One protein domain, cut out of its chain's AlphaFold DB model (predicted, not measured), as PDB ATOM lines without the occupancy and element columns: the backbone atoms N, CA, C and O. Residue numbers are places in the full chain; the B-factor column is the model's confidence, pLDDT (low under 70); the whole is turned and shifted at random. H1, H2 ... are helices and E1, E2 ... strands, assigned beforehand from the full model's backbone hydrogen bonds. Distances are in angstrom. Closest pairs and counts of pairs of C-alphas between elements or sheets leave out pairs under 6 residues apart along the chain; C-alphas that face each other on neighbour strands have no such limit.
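AT A GLANCE: This is residues 73 to 89, 96 to 215 and 293 to 303 of the 1276 residues of an uncharacterized protein of Mytilus galloprovincialis (UniProt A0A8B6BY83). With little regular structure, the domain has two lobes: a curled sheet like part of a barrel, E4-E3-E2-E1-E5, and a smaller sheet, E7-E6-E8-E9, with short H1 over one face. The printed part has 148 residues, 45 in named elements, mostly strand, in the order E1 to E7, H1, E8, E9; both sheets are antiparallel. It is compact, radius of gyration of the C-alphas 16.4 A, spanning 45 by 32 by 31 A.

IN THESE COORDINATES: E1 is residues 82 to 85, from C-alpha (148.660, 194.654, 207.334); E2 100 to 106, 17.5 A long; E3 111 to 116, 16.0 A; E4 125 to 128; E5 137 to 141; E6 166 to 169; E7 176 to 178; H1 179 to 183; E8 193 to 196; E9 204 to 206, to C-alpha (144.618, 201.669, 188.717).

HOW THE PARTS SIT: The hairpins E2-E3, with N 103 and O 113 at 2.9 A, and E3-E4, with N 127 and O 112 at 2.8 A, form a meander, antiparallel neighbours in succession. H1, its O i to N i+4 pair within hydrogen-bond range, is on the second sheet, height 8.2 A.

THE WHOLE: Cuts leave C-alpha gaps of 14.5 A from 89 to 96 and 20.3 A from 215 to 293. The link E5 to E6 is long. Mean pLDDT of the printed part is 74.3; residues 294 to 303 are among those under 70.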
ATOM      1  N   TYR A  73     140.799 186.066 195.562       38.44
ATOM      2  CA  TYR A  73     140.934 184.720 194.978       38.44
ATOM      3  C   TYR A  73     140.173 183.572 195.682       38.44
ATOM      4  O   TYR A  73     140.062 182.479 195.126       38.44
ATOM      5  N   GLY A  74     139.556 183.806 196.843       44.78
ATOM      6  CA  GLY A  74     138.735 182.802 197.527       44.78
ATOM      7  C   GLY A  74     139.489 181.899 198.506       44.78
ATOM      8  O   GLY A  74     138.939 180.893 198.956       44.78
ATOM      9  N   GLU A  75     140.721 182.265 198.865       51.06
ATOM     10  CA  GLU A  75     141.321 181.800 200.117       51.06
ATOM     11  C   GLU A  75     140.672 182.497 201.322       51.06
ATOM     12  O   GLU A  75     140.027 183.536 201.194       51.06
ATOM     13  N   LYS A  76     140.861 181.939 202.517       62.75
ATOM     14  CA  LYS A  76     140.445 182.571 203.774       62.75
ATOM     15  C   LYS A  76     141.311 183.794 204.102       62.75
ATOM     16  O   LYS A  76     142.511 183.767 203.842       62.75
ATOM     17  N   VAL A  77     140.725 184.820 204.728       70.25
ATOM     18  CA  VAL A  77     141.476 185.942 205.334       70.25
ATOM     19  C   VAL A  77     142.473 185.391 206.362       70.25
ATOM     20  O   VAL A  77     142.063 184.732 207.312       70.25
ATOM     21  N   LYS A  78     143.773 185.628 206.160       75.31
ATOM     22  CA  LYS A  78     144.862 185.114 207.013       75.31
ATOM     23  C   LYS A  78     145.225 186.110 208.120       75.31
ATOM     24  O   LYS A  78     144.927 187.298 208.017       75.31
ATOM     25  N   THR A  79     145.899 185.621 209.159       81.44
ATOM     26  CA  THR A  79     146.587 186.475 210.138       81.44
ATOM     27  C   THR A  79     147.798 187.167 209.511       81.44
ATOM     28  O   THR A  79     148.193 186.882 208.372       81.44
ATOM     29  N   ASP A  80     148.370 188.104 210.264       81.25
ATOM     30  CA  ASP A  80     149.596 188.851 209.979       81.25
ATOM     31  C   ASP A  80     149.490 189.852 208.804       81.25
ATOM     32  O   ASP A  80     150.369 190.698 208.642       81.25
ATOM     33  N   LEU A  81     148.384 189.840 208.046       86.25
ATOM     34  CA  LEU A  81     148.033 190.862 207.048       86.25
ATOM     35  C   LEU A  81     148.031 192.271 207.659       86.25
ATOM     36  O   LEU A  81     147.510 192.482 208.761       86.25
ATOM     37  N   ARG A  82     148.562 193.247 206.914       86.50
ATOM     38  CA  ARG A  82     148.660 194.654 207.334       86.50
ATOM     39  C   ARG A  82     147.511 195.464 206.738       86.50
ATOM     40  O   ARG A  82     147.319 195.442 205.522       86.50
ATOM     41  N   VAL A  83     146.764 196.179 207.577       87.75
ATOM     42  CA  VAL A  83     145.507 196.862 207.209       87.75
ATOM     43  C   VAL A  83     145.415 198.288 207.762       87.75
ATOM     44  O   VAL A  83     146.012 198.601 208.791       87.75
ATOM     45  N   ILE A  84     144.648 199.144 207.081       86.50
ATOM     46  CA  ILE A  84     144.320 200.528 207.475       86.50
ATOM     47  C   ILE A  84     142.787 200.676 207.472       86.50
ATOM     48  O   ILE A  84     142.118 199.971 206.721       86.50
ATOM     49  N   ARG A  85     142.210 201.557 208.300       80.38
ATOM     50  CA  ARG A  85     140.758 201.830 208.282       80.38
ATOM     51  C   ARG A  85     140.334 202.616 207.037       80.38
ATOM     52  O   ARG A  85     141.099 203.428 206.515       80.38
ATOM     53  N   GLU A  86     139.103 202.398 206.601       69.56
ATOM     54  CA  GLU A  86     138.437 203.192 205.565       69.56
ATOM     55  C   GLU A  86     137.845 204.495 206.151       69.56
ATOM     56  O   GLU A  86     137.506 204.559 207.336       69.56
ATOM     57  N   LYS A  87     137.757 205.571 205.352       57.94
ATOM     58  CA  LYS A  87     137.383 206.914 205.842       57.94
ATOM     59  C   LYS A  87     135.874 207.159 205.872       57.94
ATOM     60  O   LYS A  87     135.295 207.639 204.900       57.94
ATOM     61  N   GLY A  88     135.265 206.937 207.036       43.84
ATOM     62  CA  GLY A  88     133.935 207.459 207.357       43.84
ATOM     63  C   GLY A  88     133.949 208.975 207.612       43.84
ATOM     64  O   GLY A  88     134.650 209.437 208.505       43.84
ATOM     65  N   ASP A  89     133.140 209.718 206.849       31.78
ATOM     66  CA  ASP A  89     132.907 211.176 206.900       31.78
ATOM     67  C   ASP A  89     134.127 212.118 206.777       31.78
ATOM     68  O   ASP A  89     134.992 212.227 207.646       31.78
ATOM     69  N   ASP A  96     144.323 209.363 214.799       48.53
ATOM     70  CA  ASP A  96     144.381 207.921 215.095       48.53
ATOM     71  C   ASP A  96     144.480 206.996 213.866       48.53
ATOM     72  O   ASP A  96     144.354 205.777 213.993       48.53
ATOM     73  N   GLU A  97     144.758 207.533 212.673       63.09
ATOM     74  CA  GLU A  97     144.978 206.743 211.444       63.09
ATOM     75  C   GLU A  97     146.301 205.952 211.496       63.09
ATOM     76  O   GLU A  97     147.322 206.300 210.895       63.09
ATOM     77  N   SER A  98     146.285 204.864 212.264       77.75
ATOM     78  CA  SER A  98     147.364 203.887 212.399       77.75
ATOM     79  C   SER A  98     147.276 202.803 211.322       77.75
ATOM     80  O   SER A  98     146.189 202.352 210.966       77.75
ATOM     81  N   LEU A  99     148.430 202.294 210.899       86.00
ATOM     82  CA  LEU A  99     148.550 200.962 210.310       86.00
ATOM     83  C   LEU A  99     148.345 199.907 211.419       86.00
ATOM     84  O   LEU A  99     148.655 200.163 212.590       86.00
ATOM     85  N   GLY A 100     147.799 198.742 211.073       86.94
ATOM     86  CA  GLY A 100     147.552 197.641 212.010       86.94
ATOM     87  C   GLY A 100     147.777 196.263 211.394       86.94
ATOM     88  O   GLY A 100     148.000 196.133 210.190       86.94
ATOM     89  N   THR A 101     147.735 195.230 212.232       87.69
ATOM     90  CA  THR A 101     147.995 193.824 211.874       87.69
ATOM     91  C   THR A 101     146.822 192.945 212.298       87.69
ATOM     92  O   THR A 101     146.377 193.039 213.443       87.69
ATOM     93  N   ILE A 102     146.338 192.060 211.422       86.38
ATOM     94  CA  ILE A 102     145.325 191.057 211.794       86.38
ATOM     95  C   ILE A 102     145.960 189.998 212.705       86.38
ATOM     96  O   ILE A 102     146.895 189.314 212.293       86.38
ATOM     97  N   VAL A 103     145.437 189.829 213.920       86.12
ATOM     98  CA  VAL A 103     145.966 188.870 214.914       86.12
ATOM     99  C   VAL A 103     145.083 187.640 215.124       86.12
ATOM    100  O   VAL A 103     145.588 186.600 215.534       86.12
ATOM    101  N   ASP A 104     143.784 187.731 214.830       81.62
ATOM    102  CA  ASP A 104     142.818 186.634 214.983       81.62
ATOM    103  C   ASP A 104     141.626 186.824 214.022       81.62
ATOM    104  O   ASP A 104     141.299 187.955 213.646       81.62
ATOM    105  N   VAL A 105     140.988 185.725 213.607       79.19
ATOM    106  CA  VAL A 105     139.886 185.699 212.627       79.19
ATOM    107  C   VAL A 105     138.859 184.626 213.013       79.19
ATOM    108  O   VAL A 105     139.071 183.429 212.789       79.19
ATOM    109  N   ASP A 106     137.699 185.041 213.530       75.38
ATOM    110  CA  ASP A 106     136.585 184.130 213.803       75.38
ATOM    111  C   ASP A 106     135.708 183.945 212.553       75.38
ATOM    112  O   ASP A 106     134.736 184.665 212.294       75.38
ATOM    113  N   TYR A 107     136.027 182.889 211.803       64.19
ATOM    114  CA  TYR A 107     135.267 182.405 210.646       64.19
ATOM    115  C   TYR A 107     133.843 181.900 210.959       64.19
ATOM    116  O   TYR A 107     133.132 181.510 210.033       64.19
ATOM    117  N   LYS A 108     133.411 181.808 212.219       52.94
ATOM    118  CA  LYS A 108     132.022 181.473 212.589       52.94
ATOM    119  C   LYS A 108     131.209 182.745 212.799       52.94
ATOM    120  O   LYS A 108     130.130 182.856 212.218       52.94
ATOM    121  N   ALA A 109     131.741 183.702 213.559       57.44
ATOM    122  CA  ALA A 109     131.105 185.003 213.767       57.44
ATOM    123  C   ALA A 109     131.100 185.858 212.483       57.44
ATOM    124  O   ALA A 109     130.071 186.435 212.117       57.44
ATOM    125  N   GLY A 110     132.215 185.875 211.747       64.94
ATOM    126  CA  GLY A 110     132.497 186.880 210.716       64.94
ATOM    127  C   GLY A 110     133.365 188.031 211.243       64.94
ATOM    128  O   GLY A 110     133.243 189.159 210.766       64.94
ATOM    129  N   GLU A 111     134.199 187.768 212.251       76.06
ATOM    130  CA  GLU A 111     134.959 188.784 212.990       76.06
ATOM    131  C   GLU A 111     136.460 188.711 212.697       76.06
ATOM    132  O   GLU A 111     137.028 187.627 212.571       76.06
ATOM    133  N   VAL A 112     137.102 189.877 212.622       80.25
ATOM    134  CA  VAL A 112     138.550 190.044 212.418       80.25
ATOM    135  C   VAL A 112     139.085 190.932 213.537       80.25
ATOM    136  O   VAL A 112     138.550 192.015 213.766       80.25
ATOM    137  N   LYS A 113     140.140 190.496 214.231       84.06
ATOM    138  CA  LYS A 113     140.781 191.278 215.297       84.06
ATOM    139  C   LYS A 113     142.063 191.922 214.786       84.06
ATOM    140  O   LYS A 113     142.935 191.226 214.262       84.06
ATOM    141  N   VAL A 114     142.182 193.238 214.951       85.38
ATOM    142  CA  VAL A 114     143.299 194.051 214.456       85.38
ATOM    143  C   VAL A 114     144.043 194.686 215.627       85.38
ATOM    144  O   VAL A 114     143.463 195.421 216.426       85.38
ATOM    145  N   GLN A 115     145.347 194.432 215.710       86.88
ATOM    146  CA  GLN A 115     146.243 195.130 216.625       86.88
ATOM    147  C   GLN A 115     146.845 196.344 215.910       86.88
ATOM    148  O   GLN A 115     147.551 196.187 214.914       86.88
ATOM    149  N   TRP A 116     146.566 197.550 216.403       87.25
ATOM    150  CA  TRP A 116     147.072 198.795 215.814       87.25
ATOM    151  C   TRP A 116     148.464 199.157 216.346       87.25
ATOM    152  O   TRP A 116     148.731 199.045 217.548       87.25
ATOM    153  N   ASP A 117     149.328 199.642 215.452       85.69
ATOM    154  CA  ASP A 117     150.720 199.994 215.754       85.69
ATOM    155  C   ASP A 117     150.834 201.114 216.804       85.69
ATOM    156  O   ASP A 117     151.693 201.044 217.684       85.69
ATOM    157  N   LYS A 118     149.964 202.134 216.740       79.69
ATOM    158  CA  LYS A 118     149.907 203.245 217.713       79.69
ATOM    159  C   LYS A 118     149.292 202.870 219.065       79.69
ATOM    160  O   LYS A 118     149.672 203.454 220.080       79.69
ATOM    161  N   ASN A 119     148.323 201.950 219.100       68.81
ATOM    162  CA  ASN A 119     147.525 201.712 220.307       68.81
ATOM    163  C   ASN A 119     148.400 201.151 221.433       68.81
ATOM    164  O   ASN A 119     149.128 200.183 221.230       68.81
ATOM    165  N   VAL A 120     148.287 201.719 222.636       56.66
ATOM    166  CA  VAL A 120     149.029 201.262 223.829       56.66
ATOM    167  C   VAL A 120     148.339 200.074 224.517       56.66
ATOM    168  O   VAL A 120     148.988 199.333 225.243       56.66
ATOM    169  N   HIS A 121     147.041 199.867 224.276       57.59
ATOM    170  CA  HIS A 121     146.264 198.786 224.886       57.59
ATOM    171  C   HIS A 121     146.753 197.384 224.472       57.59
ATOM    172  O   HIS A 121     147.222 197.166 223.351       57.59
ATOM    173  N   GLU A 122     146.619 196.429 225.395       57.47
ATOM    174  CA  GLU A 122     147.046 195.031 225.224       57.47
ATOM    175  C   GLU A 122     146.071 194.200 224.371       57.47
ATOM    176  O   GLU A 122     146.465 193.187 223.802       57.47
ATOM    177  N   SER A 123     144.807 194.624 224.264       61.91
ATOM    178  CA  SER A 123     143.757 193.937 223.504       61.91
ATOM    179  C   SER A 123     143.597 194.487 222.075       61.91
ATOM    180  O   SER A 123     143.588 195.711 221.916       61.91
ATOM    181  N   PRO A 124     143.388 193.632 221.055       78.50
ATOM    182  CA  PRO A 124     143.107 194.054 219.682       78.50
ATOM    183  C   PRO A 124     141.645 194.486 219.472       78.50
ATOM    184  O   PRO A 124     140.720 193.917 220.060       78.50
ATOM    185  N   ASP A 125     141.428 195.433 218.560       79.50
ATOM    186  CA  ASP A 125     140.095 195.905 218.167       79.50
ATOM    187  C   ASP A 125     139.387 194.846 217.305       79.50
ATOM    188  O   ASP A 125     140.001 194.265 216.413       79.50
ATOM    189  N   THR A 126     138.090 194.608 217.523       79.44
ATOM    190  CA  THR A 126     137.320 193.593 216.776       79.44
ATOM    191  C   THR A 126     136.386 194.233 215.748       79.44
ATOM    192  O   THR A 126     135.479 194.982 216.106       79.44
ATOM    193  N   PHE A 127     136.578 193.891 214.474       73.31
ATOM    194  CA  PHE A 127     135.793 194.360 213.331       73.31
ATOM    195  C   PHE A 127     134.814 193.282 212.855       73.31
ATOM    196  O   PHE A 127     135.146 192.095 212.797       73.31
ATOM    197  N   ARG A 128     133.606 193.708 212.475       65.69
ATOM    198  CA  ARG A 128     132.540 192.878 211.889       65.69
ATOM    199  C   ARG A 128     132.295 193.298 210.445       65.69
ATOM    200  O   ARG A 128     132.560 194.442 210.091       65.69
ATOM    201  N   THR A 129     131.777 192.383 209.630       60.12
ATOM    202  CA  THR A 129     131.341 192.731 208.275       60.12
ATOM    203  C   THR A 129     130.060 193.565 208.290       60.12
ATOM    204  O   THR A 129     129.174 193.320 209.115       60.12
ATOM    205  N   ASP A 130     129.928 194.471 207.328       54.38
ATOM    206  CA  ASP A 130     128.751 195.314 207.123       54.38
ATOM    207  C   ASP A 130     127.549 194.544 206.501       54.38
ATOM    208  O   ASP A 130     127.564 193.317 206.356       54.38
ATOM    209  N   LYS A 131     126.487 195.264 206.104       41.06
ATOM    210  CA  LYS A 131     125.310 194.699 205.408       41.06
ATOM    211  C   LYS A 131     125.621 194.158 204.004       41.06
ATOM    212  O   LYS A 131     124.907 193.268 203.541       41.06
ATOM    213  N   HIS A 132     126.660 194.662 203.344       41.75
ATOM    214  CA  HIS A 132     127.175 194.198 202.054       41.75
ATOM    215  C   HIS A 132     128.264 193.113 202.196       41.75
ATOM    216  O   HIS A 132     128.790 192.625 201.193       41.75
ATOM    217  N   ASN A 133     128.520 192.656 203.429       49.81
ATOM    218  CA  ASN A 133     129.469 191.601 203.788       49.81
ATOM    219  C   ASN A 133     130.949 191.981 203.512       49.81
ATOM    220  O   ASN A 133     131.784 191.106 203.266       49.81
ATOM    221  N   GLN A 134     131.266 193.276 203.571       54.38
ATOM    222  CA  GLN A 134     132.607 193.861 203.444       54.38
ATOM    223  C   GLN A 134     133.122 194.331 204.820       54.38
ATOM    224  O   GLN A 134     132.363 194.356 205.788       54.38
ATOM    225  N   TYR A 135     134.406 194.682 204.930       59.66
ATOM    226  CA  TYR A 135     134.989 195.304 206.130       59.66
ATOM    227  C   TYR A 135     135.434 196.733 205.809       59.66
ATOM    228  O   TYR A 135     135.998 196.943 204.742       59.66
ATOM    229  N   GLU A 136     135.316 197.649 206.776       69.62
ATOM    230  CA  GLU A 136     135.845 199.033 206.754       69.62
ATOM    231  C   GLU A 136     137.397 199.072 206.855       69.62
ATOM    232  O   GLU A 136     137.988 199.853 207.609       69.62
ATOM    233  N   LEU A 137     138.074 198.150 206.163       78.69
ATOM    234  CA  LEU A 137     139.504 197.864 206.260       78.69
ATOM    235  C   LEU A 137     140.109 197.693 204.861       78.69
ATOM    236  O   LEU A 137     139.721 196.803 204.103       78.69
ATOM    237  N   LEU A 138     141.128 198.493 204.562       84.94
ATOM    238  CA  LEU A 138     141.930 198.437 203.342       84.94
ATOM    239  C   LEU A 138     143.199 197.603 203.577       84.94
ATOM    240  O   LEU A 138     143.893 197.776 204.580       84.94
ATOM    241  N   LEU A 139     143.526 196.712 202.641       87.62
ATOM    242  CA  LEU A 139     144.724 195.871 202.661       87.62
ATOM    243  C   LEU A 139     145.956 196.664 202.193       87.62
ATOM    244  O   LEU A 139     146.011 197.129 201.057       87.62
ATOM    245  N   PHE A 140     146.972 196.776 203.047       87.12
ATOM    246  CA  PHE A 140     148.195 197.536 202.766       87.12
ATOM    247  C   PHE A 140     149.380 196.645 202.357       87.12
ATOM    248  O   PHE A 140     150.052 196.922 201.363       87.12
ATOM    249  N   ASP A 141     149.632 195.556 203.090       85.88
ATOM    250  CA  ASP A 141     150.649 194.550 202.743       85.88
ATOM    251  C   ASP A 141     150.169 193.142 203.122       85.88
ATOM    252  O   ASP A 141     149.464 192.940 204.115       85.88
ATOM    253  N   ASN A 142     150.546 192.172 202.292       86.50
ATOM    254  CA  ASN A 142     150.227 190.753 202.420       86.50
ATOM    255  C   ASN A 142     151.462 189.839 202.303       86.50
ATOM    256  O   ASN A 142     151.319 188.613 202.355       86.50
ATOM    257  N   ALA A 143     152.674 190.402 202.206       83.19
ATOM    258  CA  ALA A 143     153.929 189.646 202.285       83.19
ATOM    259  C   ALA A 143     154.017 188.784 203.561       83.19
ATOM    260  O   ALA A 143     154.524 187.662 203.525       83.19
ATOM    261  N   GLN A 144     153.448 189.286 204.659       80.50
ATOM    262  CA  GLN A 144     153.387 188.661 205.981       80.50
ATOM    263  C   GLN A 144     152.714 187.288 205.969       80.50
ATOM    264  O   GLN A 144     153.169 186.376 206.656       80.50
ATOM    265  N   SER A 145     151.693 187.100 205.129       74.06
ATOM    266  CA  SER A 145     151.006 185.814 204.958       74.06
ATOM    267  C   SER A 145     151.649 184.919 203.880       74.06
ATOM    268  O   SER A 145     150.997 184.008 203.365       74.06
ATOM    269  N   GLY A 146     152.914 185.184 203.521       76.81
ATOM    270  CA  GLY A 146     153.731 184.373 202.610       76.81
ATOM    271  C   GLY A 146     153.593 184.702 201.120       76.81
ATOM    272  O   GLY A 146     154.035 183.910 200.286       76.81
ATOM    273  N   VAL A 147     152.974 185.830 200.751       82.38
ATOM    274  CA  VAL A 147     152.730 186.169 199.339       82.38
ATOM    275  C   VAL A 147     154.003 186.688 198.660       82.38
ATOM    276  O   VAL A 147     154.549 187.728 199.035       82.38
ATOM    277  N   LYS A 148     154.450 185.970 197.623       85.69
ATOM    278  CA  LYS A 148     155.635 186.278 196.808       85.69
ATOM    279  C   LYS A 148     155.387 186.028 195.320       85.69
ATOM    280  O   LYS A 148     154.671 185.098 194.956       85.69
ATOM    281  N   HIS A 149     156.026 186.822 194.466       86.75
ATOM    282  CA  HIS A 149     156.050 186.660 193.013       86.75
ATOM    283  C   HIS A 149     157.451 186.189 192.577       86.75
ATOM    284  O   HIS A 149     158.362 186.995 192.424       86.75
ATOM    285  N   GLU A 150     157.634 184.875 192.406       84.69
ATOM    286  CA  GLU A 150     158.968 184.239 192.351       84.69
ATOM    287  C   GLU A 150     159.843 184.598 191.142       84.69
ATOM    288  O   GLU A 150     161.062 184.490 191.221       84.69
ATOM    289  N   HIS A 151     159.242 185.022 190.031       85.19
ATOM    290  CA  HIS A 151     159.950 185.341 188.783       85.19
ATOM    291  C   HIS A 151     159.969 186.843 188.469       85.19
ATOM    292  O   HIS A 151     160.208 187.233 187.330       85.19
ATOM    293  N   PHE A 152     159.675 187.695 189.458       88.56
ATOM    294  CA  PHE A 152     159.557 189.137 189.262       88.56
ATOM    295  C   PHE A 152     160.306 189.897 190.355       88.56
ATOM    296  O   PHE A 152     160.081 189.678 191.546       88.56
ATOM    297  N   SER A 153     161.166 190.824 189.939       91.19
ATOM    298  CA  SER A 153     161.818 191.804 190.807       91.19
ATOM    299  C   SER A 153     161.042 193.120 190.839       91.19
ATOM    300  O   SER A 153     160.365 193.460 189.877       91.19
ATOM    301  N   CYS A 154     161.178 193.899 191.914       93.25
ATOM    302  CA  CYS A 154     160.840 195.325 191.887       93.25
ATOM    303  C   CYS A 154     161.953 196.105 191.170       93.25
ATOM    304  O   CYS A 154     163.116 195.993 191.555       93.25
ATOM    305  N   ASP A 155     161.621 196.909 190.166       93.25
ATOM    306  CA  ASP A 155     162.605 197.568 189.306       93.25
ATOM    307  C   ASP A 155     163.316 198.761 189.951       93.25
ATOM    308  O   ASP A 155     164.468 199.023 189.606       93.25
ATOM    309  N   ASP A 156     162.713 199.403 190.952       91.19
ATOM    310  CA  ASP A 156     163.374 200.437 191.754       91.19
ATOM    311  C   ASP A 156     164.276 199.853 192.842       91.19
ATOM    312  O   ASP A 156     165.483 200.087 192.863       91.19
ATOM    313  N   CYS A 157     163.706 199.087 193.779       87.62
ATOM    314  CA  CYS A 157     164.454 198.610 194.949       87.62
ATOM    315  C   CYS A 157     165.199 197.285 194.724       87.62
ATOM    316  O   CYS A 157     165.779 196.756 195.670       87.62
ATOM    317  N   LYS A 158     165.142 196.728 193.506       90.06
ATOM    318  CA  LYS A 158     165.744 195.446 193.083       90.06
ATOM    319  C   LYS A 158     165.407 194.241 193.976       90.06
ATOM    320  O   LYS A 158     166.069 193.210 193.915       90.06
ATOM    321  N   GLN A 159     164.330 194.338 194.762       85.31
ATOM    322  CA  GLN A 159     163.825 193.252 195.598       85.31
ATOM    323  C   GLN A 159     163.365 192.084 194.713       85.31
ATOM    324  O   GLN A 159     162.386 192.225 193.981       85.31
ATOM    325  N   ASN A 160     164.044 190.940 194.822       83.88
ATOM    326  CA  ASN A 160     163.741 189.696 194.117       83.88
ATOM    327  C   ASN A 160     163.779 188.519 195.121       83.88
ATOM    328  O   ASN A 160     164.801 188.369 195.794       83.88
ATOM    329  N   PRO A 161     162.717 187.702 195.261       86.69
ATOM    330  CA  PRO A 161     161.398 187.859 194.646       86.69
ATOM    331  C   PRO A 161     160.625 189.056 195.218       86.69
ATOM    332  O   PRO A 161     160.813 189.457 196.372       86.69
ATOM    333  N   LEU A 162     159.726 189.627 194.418       89.38
ATOM    334  CA  LEU A 162     158.836 190.706 194.846       89.38
ATOM    335  C   LEU A 162     157.823 190.152 195.865       89.38
ATOM    336  O   LEU A 162     157.018 189.277 195.545       89.38
ATOM    337  N   LEU A 163     157.888 190.648 197.107       86.00
ATOM    338  CA  LEU A 163     157.010 190.227 198.207       86.00
ATOM    339  C   LEU A 163     155.835 191.191 198.408       86.00
ATOM    340  O   LEU A 163     156.029 192.415 198.462       86.00
ATOM    341  N   GLY A 164     154.654 190.614 198.622       87.31
ATOM    342  CA  GLY A 164     153.377 191.313 198.721       87.31
ATOM    343  C   GLY A 164     152.803 191.709 197.355       87.31
ATOM    344  O   GLY A 164     153.177 191.139 196.329       87.31
ATOM    345  N   ILE A 165     151.906 192.700 197.350       89.88
ATOM    346  CA  ILE A 165     151.226 193.208 196.146       89.88
ATOM    347  C   ILE A 165     152.250 193.693 195.099       89.88
ATOM    348  O   ILE A 165     153.105 194.545 195.376       89.88
ATOM    349  N   ARG A 166     152.118 193.171 193.874       92.50
ATOM    350  CA  ARG A 166     152.850 193.591 192.674       92.50
ATOM    351  C   ARG A 166     152.054 194.648 191.916       92.50
ATOM    352  O   ARG A 166     150.872 194.463 191.636       92.50
ATOM    353  N   TRP A 167     152.740 195.701 191.495       93.38
ATOM    354  CA  TRP A 167     152.189 196.771 190.670       93.38
ATOM    355  C   TRP A 167     152.949 196.767 189.339       93.38
ATOM    356  O   TRP A 167     154.122 197.138 189.309       93.38
ATOM    357  N   LYS A 168     152.334 196.289 188.249       93.12
ATOM    358  CA  LYS A 168     152.953 196.278 186.906       93.12
ATOM    359  C   LYS A 168     152.545 197.542 186.150       93.12
ATOM    360  O   LYS A 168     151.352 197.819 186.078       93.12
ATOM    361  N   CYS A 169     153.486 198.279 185.566       92.88
ATOM    362  CA  CYS A 169     153.147 199.368 184.644       92.88
ATOM    363  C   CYS A 169     152.512 198.797 183.359       92.88
ATOM    364  O   CYS A 169     152.908 197.717 182.913       92.88
ATOM    365  N   LEU A 170     151.541 199.499 182.761       89.06
ATOM    366  CA  LEU A 170     151.026 199.130 181.432       89.06
ATOM    367  C   LEU A 170     151.850 199.764 180.302       89.06
ATOM    368  O   LEU A 170     152.034 199.135 179.266       89.06
ATOM    369  N   ILE A 171     152.356 200.986 180.507       88.88
ATOM    370  CA  ILE A 171     153.045 201.774 179.472       88.88
ATOM    371  C   ILE A 171     154.502 201.319 179.291       88.88
ATOM    372  O   ILE A 171     154.975 201.170 178.167       88.88
ATOM    373  N   CYS A 172     155.219 201.046 180.385       88.19
ATOM    374  CA  CYS A 172     156.590 200.540 180.319       88.19
ATOM    375  C   CYS A 172     156.634 199.008 180.283       88.19
ATOM    376  O   CYS A 172     156.161 198.342 181.208       88.19
ATOM    377  N   ALA A 173     157.280 198.461 179.248       82.88
ATOM    378  CA  ALA A 173     157.503 197.026 179.097       82.88
ATOM    379  C   ALA A 173     158.175 196.424 180.346       82.88
ATOM    380  O   ALA A 173     159.203 196.906 180.815       82.88
ATOM    381  N   ASP A 174     157.538 195.382 180.884       83.69
ATOM    382  CA  ASP A 174     157.939 194.582 182.047       83.69
ATOM    383  C   ASP A 174     158.382 195.316 183.320       83.69
ATOM    384  O   ASP A 174     158.952 194.690 184.208       83.69
ATOM    385  N   TYR A 175     158.008 196.585 183.489       92.44
ATOM    386  CA  TYR A 175     158.339 197.370 184.679       92.44
ATOM    387  C   TYR A 175     157.420 197.048 185.872       92.44
ATOM    388  O   TYR A 175     156.188 197.115 185.762       92.44
ATOM    389  N   ASN A 176     157.999 196.724 187.034       92.81
ATOM    390  CA  ASN A 176     157.267 196.298 188.233       92.81
ATOM    391  C   ASN A 176     157.692 197.056 189.490       92.81
ATOM    392  O   ASN A 176     158.875 197.228 189.767       92.81
ATOM    393  N   LEU A 177     156.723 197.384 190.340       93.44
ATOM    394  CA  LEU A 177     156.948 197.959 191.661       93.44
ATOM    395  C   LEU A 177     156.362 197.062 192.756       93.44
ATOM    396  O   LEU A 177     155.310 196.445 192.586       93.44
ATOM    397  N   CYS A 178     157.021 197.023 193.914       91.25
ATOM    398  CA  CYS A 178     156.383 196.611 195.164       91.25
ATOM    399  C   CYS A 178     155.649 197.805 195.797       91.25
ATOM    400  O   CYS A 178     156.001 198.959 195.530       91.25
ATOM    401  N   THR A 179     154.677 197.544 196.678       88.75
ATOM    402  CA  THR A 179     153.838 198.580 197.315       88.75
ATOM    403  C   THR A 179     154.625 199.761 197.882       88.75
ATOM    404  O   THR A 179     154.226 200.903 197.670       88.75
ATOM    405  N   LYS A 180     155.781 199.525 198.527       87.25
ATOM    406  CA  LYS A 180     156.626 200.611 199.054       87.25
ATOM    407  C   LYS A 180     157.062 201.591 197.961       87.25
ATOM    408  O   LYS A 180     157.042 202.785 198.208       87.25
ATOM    409  N   CYS A 181     157.448 201.100 196.784       90.50
ATOM    410  CA  CYS A 181     157.950 201.946 195.701       90.50
ATOM    411  C   CYS A 181     156.802 202.652 194.964       90.50
ATOM    412  O   CYS A 181     156.887 203.856 194.740       90.50
ATOM    413  N   TYR A 182     155.707 201.933 194.680       90.81
ATOM    414  CA  TYR A 182     154.494 202.493 194.064       90.81
ATOM    415  C   TYR A 182     153.913 203.665 194.872       90.81
ATOM    416  O   TYR A 182     153.553 204.700 194.319       90.81
ATOM    417  N   ILE A 183     153.866 203.522 196.200       86.94
ATOM    418  CA  ILE A 183     153.308 204.529 197.108       86.94
ATOM    419  C   ILE A 183     154.229 205.754 197.289       86.94
ATOM    420  O   ILE A 183     153.736 206.856 197.548       86.94
ATOM    421  N   THR A 184     155.547 205.595 197.128       86.38
ATOM    422  CA  THR A 184     156.531 206.695 197.182       86.38
ATOM    423  C   THR A 184     156.834 207.304 195.808       86.38
ATOM    424  O   THR A 184     157.935 207.812 195.613       86.38
ATOM    425  N   ASP A 185     155.910 207.184 194.852       88.38
ATOM    426  CA  ASP A 185     155.999 207.757 193.497       88.38
ATOM    427  C   ASP A 185     157.313 207.430 192.784       88.38
ATOM    428  O   ASP A 185     157.911 208.242 192.079       88.38
ATOM    429  N   ARG A 186     157.779 206.195 192.988       86.12
ATOM    430  CA  ARG A 186     158.738 205.600 192.072       86.12
ATOM    431  C   ARG A 186     158.027 205.268 190.767       86.12
ATOM    432  O   ARG A 186     156.858 204.877 190.790       86.12
ATOM    433  N   HIS A 187     158.756 205.401 189.662       89.31
ATOM    434  CA  HIS A 187     158.217 205.464 188.305       89.31
ATOM    435  C   HIS A 187     157.258 206.639 188.052       89.31
ATOM    436  O   HIS A 187     156.658 207.191 188.972       89.31
ATOM    437  N   ASP A 188     157.100 206.975 186.772       85.12
ATOM    438  CA  ASP A 188     156.246 208.060 186.292       85.12
ATOM    439  C   ASP A 188     154.817 207.983 186.865       85.12
ATOM    440  O   ASP A 188     154.203 206.906 186.918       85.12
ATOM    441  N   THR A 189     154.315 209.119 187.347       86.44
ATOM    442  CA  THR A 189     152.998 209.269 187.972       86.44
ATOM    443  C   THR A 189     151.860 209.384 186.964       86.44
ATOM    444  O   THR A 189     150.737 209.020 187.311       86.44
ATOM    445  N   GLU A 190     152.105 209.796 185.720       82.50
ATOM    446  CA  GLU A 190     151.084 209.777 184.665       82.50
ATOM    447  C   GLU A 190     150.842 208.349 184.140       82.50
ATOM    448  O   GLU A 190     149.778 208.046 183.599       82.50
ATOM    449  N   HIS A 191     151.781 207.426 184.376       87.00
ATOM    450  CA  HIS A 191     151.624 206.025 183.996       87.00
ATOM    451  C   HIS A 191     150.626 205.259 184.881       87.00
ATOM    452  O   HIS A 191     150.763 205.197 186.109       87.00
ATOM    453  N   ILE A 192     149.683 204.581 184.218       87.38
ATOM    454  CA  ILE A 192     148.729 203.616 184.789       87.38
ATOM    455  C   ILE A 192     149.380 202.264 185.131       87.38
ATOM    456  O   ILE A 192     150.353 201.827 184.502       87.38
ATOM    457  N   PHE A 193     148.828 201.585 186.144       91.75
ATOM    458  CA  PHE A 193     149.369 200.342 186.709       91.75
ATOM    459  C   PHE A 193     148.296 199.268 186.926       91.75
ATOM    460  O   PHE A 193     147.207 199.550 187.418       91.75
ATOM    461  N   TYR A 194     148.647 198.005 186.677       92.00
ATOM    462  CA  TYR A 194     147.897 196.848 187.154       92.00
ATOM    463  C   TYR A 194     148.327 196.480 188.574       92.00
ATOM    464  O   TYR A 194     149.493 196.159 188.818       92.00
ATOM    465  N   ARG A 195     147.360 196.436 189.489       90.56
ATOM    466  CA  ARG A 195     147.497 195.892 190.845       90.56
ATOM    467  C   ARG A 195     147.230 194.384 190.824       90.56
ATOM    468  O   ARG A 195     146.114 193.961 190.517       90.56
ATOM    469  N   LEU A 196     148.230 193.578 191.179       87.88
ATOM    470  CA  LEU A 196     148.126 192.127 191.372       87.88
ATOM    471  C   LEU A 196     148.418 191.795 192.839       87.88
ATOM    472  O   LEU A 196     149.511 192.048 193.340       87.88
ATOM    473  N   ILE A 197     147.431 191.236 193.537       83.44
ATOM    474  CA  ILE A 197     147.501 190.991 194.986       83.44
ATOM    475  C   ILE A 197     148.282 189.706 195.292       83.44
ATOM    476  O   ILE A 197     149.006 189.661 196.283       83.44
ATOM    477  N   CYS A 198     148.157 188.686 194.438       79.44
ATOM    478  CA  CYS A 198     148.865 187.403 194.509       79.44
ATOM    479  C   CYS A 198     149.233 186.935 193.082       79.44
ATOM    480  O   CYS A 198     148.610 187.397 192.125       79.44
ATOM    481  N   PRO A 199     150.144 185.957 192.894       76.75
ATOM    482  CA  PRO A 199     150.509 185.442 191.564       76.75
ATOM    483  C   PRO A 199     149.335 185.017 190.668       76.75
ATOM    484  O   PRO A 199     149.406 185.211 189.459       76.75
ATOM    485  N   ASN A 200     148.248 184.504 191.257       70.62
ATOM    486  CA  ASN A 200     147.072 184.013 190.529       70.62
ATOM    487  C   ASN A 200     145.888 185.006 190.505       70.62
ATOM    488  O   ASN A 200     144.850 184.699 189.920       70.62
ATOM    489  N   SER A 201     145.973 186.167 191.169       67.94
ATOM    490  CA  SER A 201     144.836 187.101 191.252       67.94
ATOM    491  C   SER A 201     144.574 187.810 189.921       67.94
ATOM    492  O   SER A 201     145.533 188.208 189.262       67.94
ATOM    493  N   LYS A 202     143.297 188.072 189.586       71.19
ATOM    494  CA  LYS A 202     142.930 189.033 188.529       71.19
ATOM    495  C   LYS A 202     143.694 190.348 188.754       71.19
ATOM    496  O   LYS A 202     143.692 190.865 189.872       71.19
ATOM    497  N   SER A 203     144.323 190.875 187.710       77.88
ATOM    498  CA  SER A 203     144.863 192.235 187.696       77.88
ATOM    499  C   SER A 203     143.720 193.248 187.692       77.88
ATOM    500  O   SER A 203     142.757 193.077 186.946       77.88
ATOM    501  N   VAL A 204     143.830 194.298 188.505       81.75
ATOM    502  CA  VAL A 204     142.889 195.433 188.511       81.75
ATOM    503  C   VAL A 204     143.631 196.675 188.036       81.75
ATOM    504  O   VAL A 204     144.737 196.933 188.517       81.75
ATOM    505  N   GLN A 205     143.056 197.411 187.088       87.81
ATOM    506  CA  GLN A 205     143.634 198.649 186.572       87.81
ATOM    507  C   GLN A 205     143.509 199.753 187.624       87.81
ATOM    508  O   GLN A 205     142.468 199.900 188.260       87.81
ATOM    509  N   MET A 206     144.587 200.493 187.850       84.94
ATOM    510  CA  MET A 206     144.618 201.669 188.717       84.94
ATOM    511  C   MET A 206     144.728 202.913 187.832       84.94
ATOM    512  O   MET A 206     145.485 202.873 186.852       84.94
ATOM    513  N   PRO A 207     144.019 204.009 188.157       80.19
ATOM    514  CA  PRO A 207     144.189 205.268 187.446       80.19
ATOM    515  C   PRO A 207     145.615 205.819 187.651       80.19
ATOM    516  O   PRO A 207     146.384 205.293 188.468       80.19
ATOM    517  N   PRO A 208     146.002 206.874 186.910       82.62
ATOM    518  CA  PRO A 208     147.268 207.557 187.141       82.62
ATOM    519  C   PRO A 208     147.390 208.082 188.585       82.62
ATOM    520  O   PRO A 208     146.432 208.121 189.357       82.62
ATOM    521  N   ARG A 209     148.582 208.553 188.943       84.81
ATOM    522  CA  ARG A 209     148.938 209.130 190.250       84.81
ATOM    523  C   ARG A 209     149.106 210.670 190.199       84.81
ATOM    524  O   ARG A 209     150.112 211.156 190.714       84.81
ATOM    525  N   PRO A 210     148.204 211.468 189.584       62.06
ATOM    526  CA  PRO A 210     148.457 212.886 189.338       62.06
ATOM    527  C   PRO A 210     148.334 213.719 190.622       62.06
ATOM    528  O   PRO A 210     147.486 213.443 191.468       62.06
ATOM    529  N   ASP A 211     149.070 214.831 190.704       51.56
ATOM    530  CA  ASP A 211     148.952 215.840 191.776       51.56
ATOM    531  C   ASP A 211     147.667 216.704 191.673       51.56
ATOM    532  O   ASP A 211     147.651 217.891 192.007       51.56
ATOM    533  N   LYS A 212     146.561 216.130 191.179       46.16
ATOM    534  CA  LYS A 212     145.256 216.797 191.047       46.16
ATOM    535  C   LYS A 212     144.250 216.252 192.062       46.16
ATOM    536  O   LYS A 212     144.339 215.121 192.527       46.16
ATOM    537  N   VAL A 213     143.291 217.112 192.406       49.00
ATOM    538  CA  VAL A 213     142.467 217.071 193.633       49.00
ATOM    539  C   VAL A 213     141.669 215.770 193.841       49.00
ATOM    540  O   VAL A 213     141.288 215.464 194.968       49.00
ATOM    541  N   GLU A 214     141.442 214.983 192.790       47.84
ATOM    542  CA  GLU A 214     140.613 213.772 192.825       47.84
ATOM    543  C   GLU A 214     141.326 212.527 193.394       47.84
ATOM    544  O   GLU A 214     140.642 211.617 193.856       47.84
ATOM    545  N   CYS A 215     142.667 212.494 193.454       53.00
ATOM    546  CA  CYS A 215     143.446 211.347 193.970       53.00
ATOM    547  C   CYS A 215     144.387 211.724 195.135       53.00
ATOM    548  O   CYS A 215     145.565 211.356 195.166       53.00
ATOM    549  N   LEU A 293     139.536 194.670 202.245       73.06
ATOM    550  CA  LEU A 293     139.992 193.384 202.807       73.06
ATOM    551  C   LEU A 293     139.118 192.175 202.413       73.06
ATOM    552  O   LEU A 293     139.641 191.079 202.196       73.06
ATOM    553  N   VAL A 294     137.804 192.384 202.302       63.56
ATOM    554  CA  VAL A 294     136.856 191.454 201.677       63.56
ATOM    555  C   VAL A 294     135.994 192.231 200.687       63.56
ATOM    556  O   VAL A 294     135.099 192.973 201.083       63.56
ATOM    557  N   GLN A 295     136.236 192.017 199.396       45.69
ATOM    558  CA  GLN A 295     135.323 192.423 198.329       45.69
ATOM    559  C   GLN A 295     134.252 191.336 198.139       45.69
ATOM    560  O   GLN A 295     134.558 190.139 198.202       45.69
ATOM    561  N   SER A 296     132.992 191.721 197.902       35.78
ATOM    562  CA  SER A 296     131.953 190.734 197.590       35.78
ATOM    563  C   SER A 296     132.263 190.041 196.255       35.78
ATOM    564  O   SER A 296     132.887 190.607 195.360       35.78
ATOM    565  N   ALA A 297     131.863 188.775 196.122       34.78
ATOM    566  CA  ALA A 297     132.155 187.971 194.930       34.78
ATOM    567  C   ALA A 297     131.144 188.232 193.797       34.78
ATOM    568  O   ALA A 297     130.587 187.288 193.232       34.78
ATOM    569  N   ASP A 298     130.887 189.510 193.523       25.75
ATOM    570  CA  ASP A 298     130.022 190.007 192.460       25.75
ATOM    571  C   ASP A 298     130.940 190.669 191.411       25.75
ATOM    572  O   ASP A 298     131.397 191.797 191.576       25.75
ATOM    573  N   ASP A 299     131.298 189.909 190.370       24.56
ATOM    574  CA  ASP A 299     132.277 190.322 189.357       24.56
ATOM    575  C   ASP A 299     131.755 191.484 188.488       24.56
ATOM    576  O   ASP A 299     130.823 191.314 187.699       24.56
ATOM    577  N   TYR A 300     132.431 192.633 188.559       24.38
ATOM    578  CA  TYR A 300     132.413 193.639 187.496       24.38
ATOM    579  C   TYR A 300     133.428 193.268 186.403       24.38
ATOM    580  O   TYR A 300     134.440 192.612 186.668       24.38
ATOM    581  N   PHE A 301     133.159 193.704 185.171       24.62
ATOM    582  CA  PHE A 301     134.048 193.541 184.023       24.62
ATOM    583  C   PHE A 301     134.373 194.912 183.440       24.62
ATOM    584  O   PHE A 301     133.468 195.681 183.123       24.62
ATOM    585  N   GLU A 302     135.660 195.180 183.284       23.38
ATOM    586  CA  GLU A 302     136.209 196.379 182.663       23.38
ATOM    587  C   GLU A 302     136.894 195.943 181.362       23.38
ATOM    588  O   GLU A 302     137.563 194.905 181.330       23.38
ATOM    589  N   VAL A 303     136.658 196.674 180.272       25.83
ATOM    590  CA  VAL A 303     137.222 196.383 178.948       25.83
ATOM    591  C   VAL A 303     138.032 197.598 178.542       25.83
ATOM    592  O   VAL A 303     137.467 198.611 178.138       25.83
TER     593      VAL A 303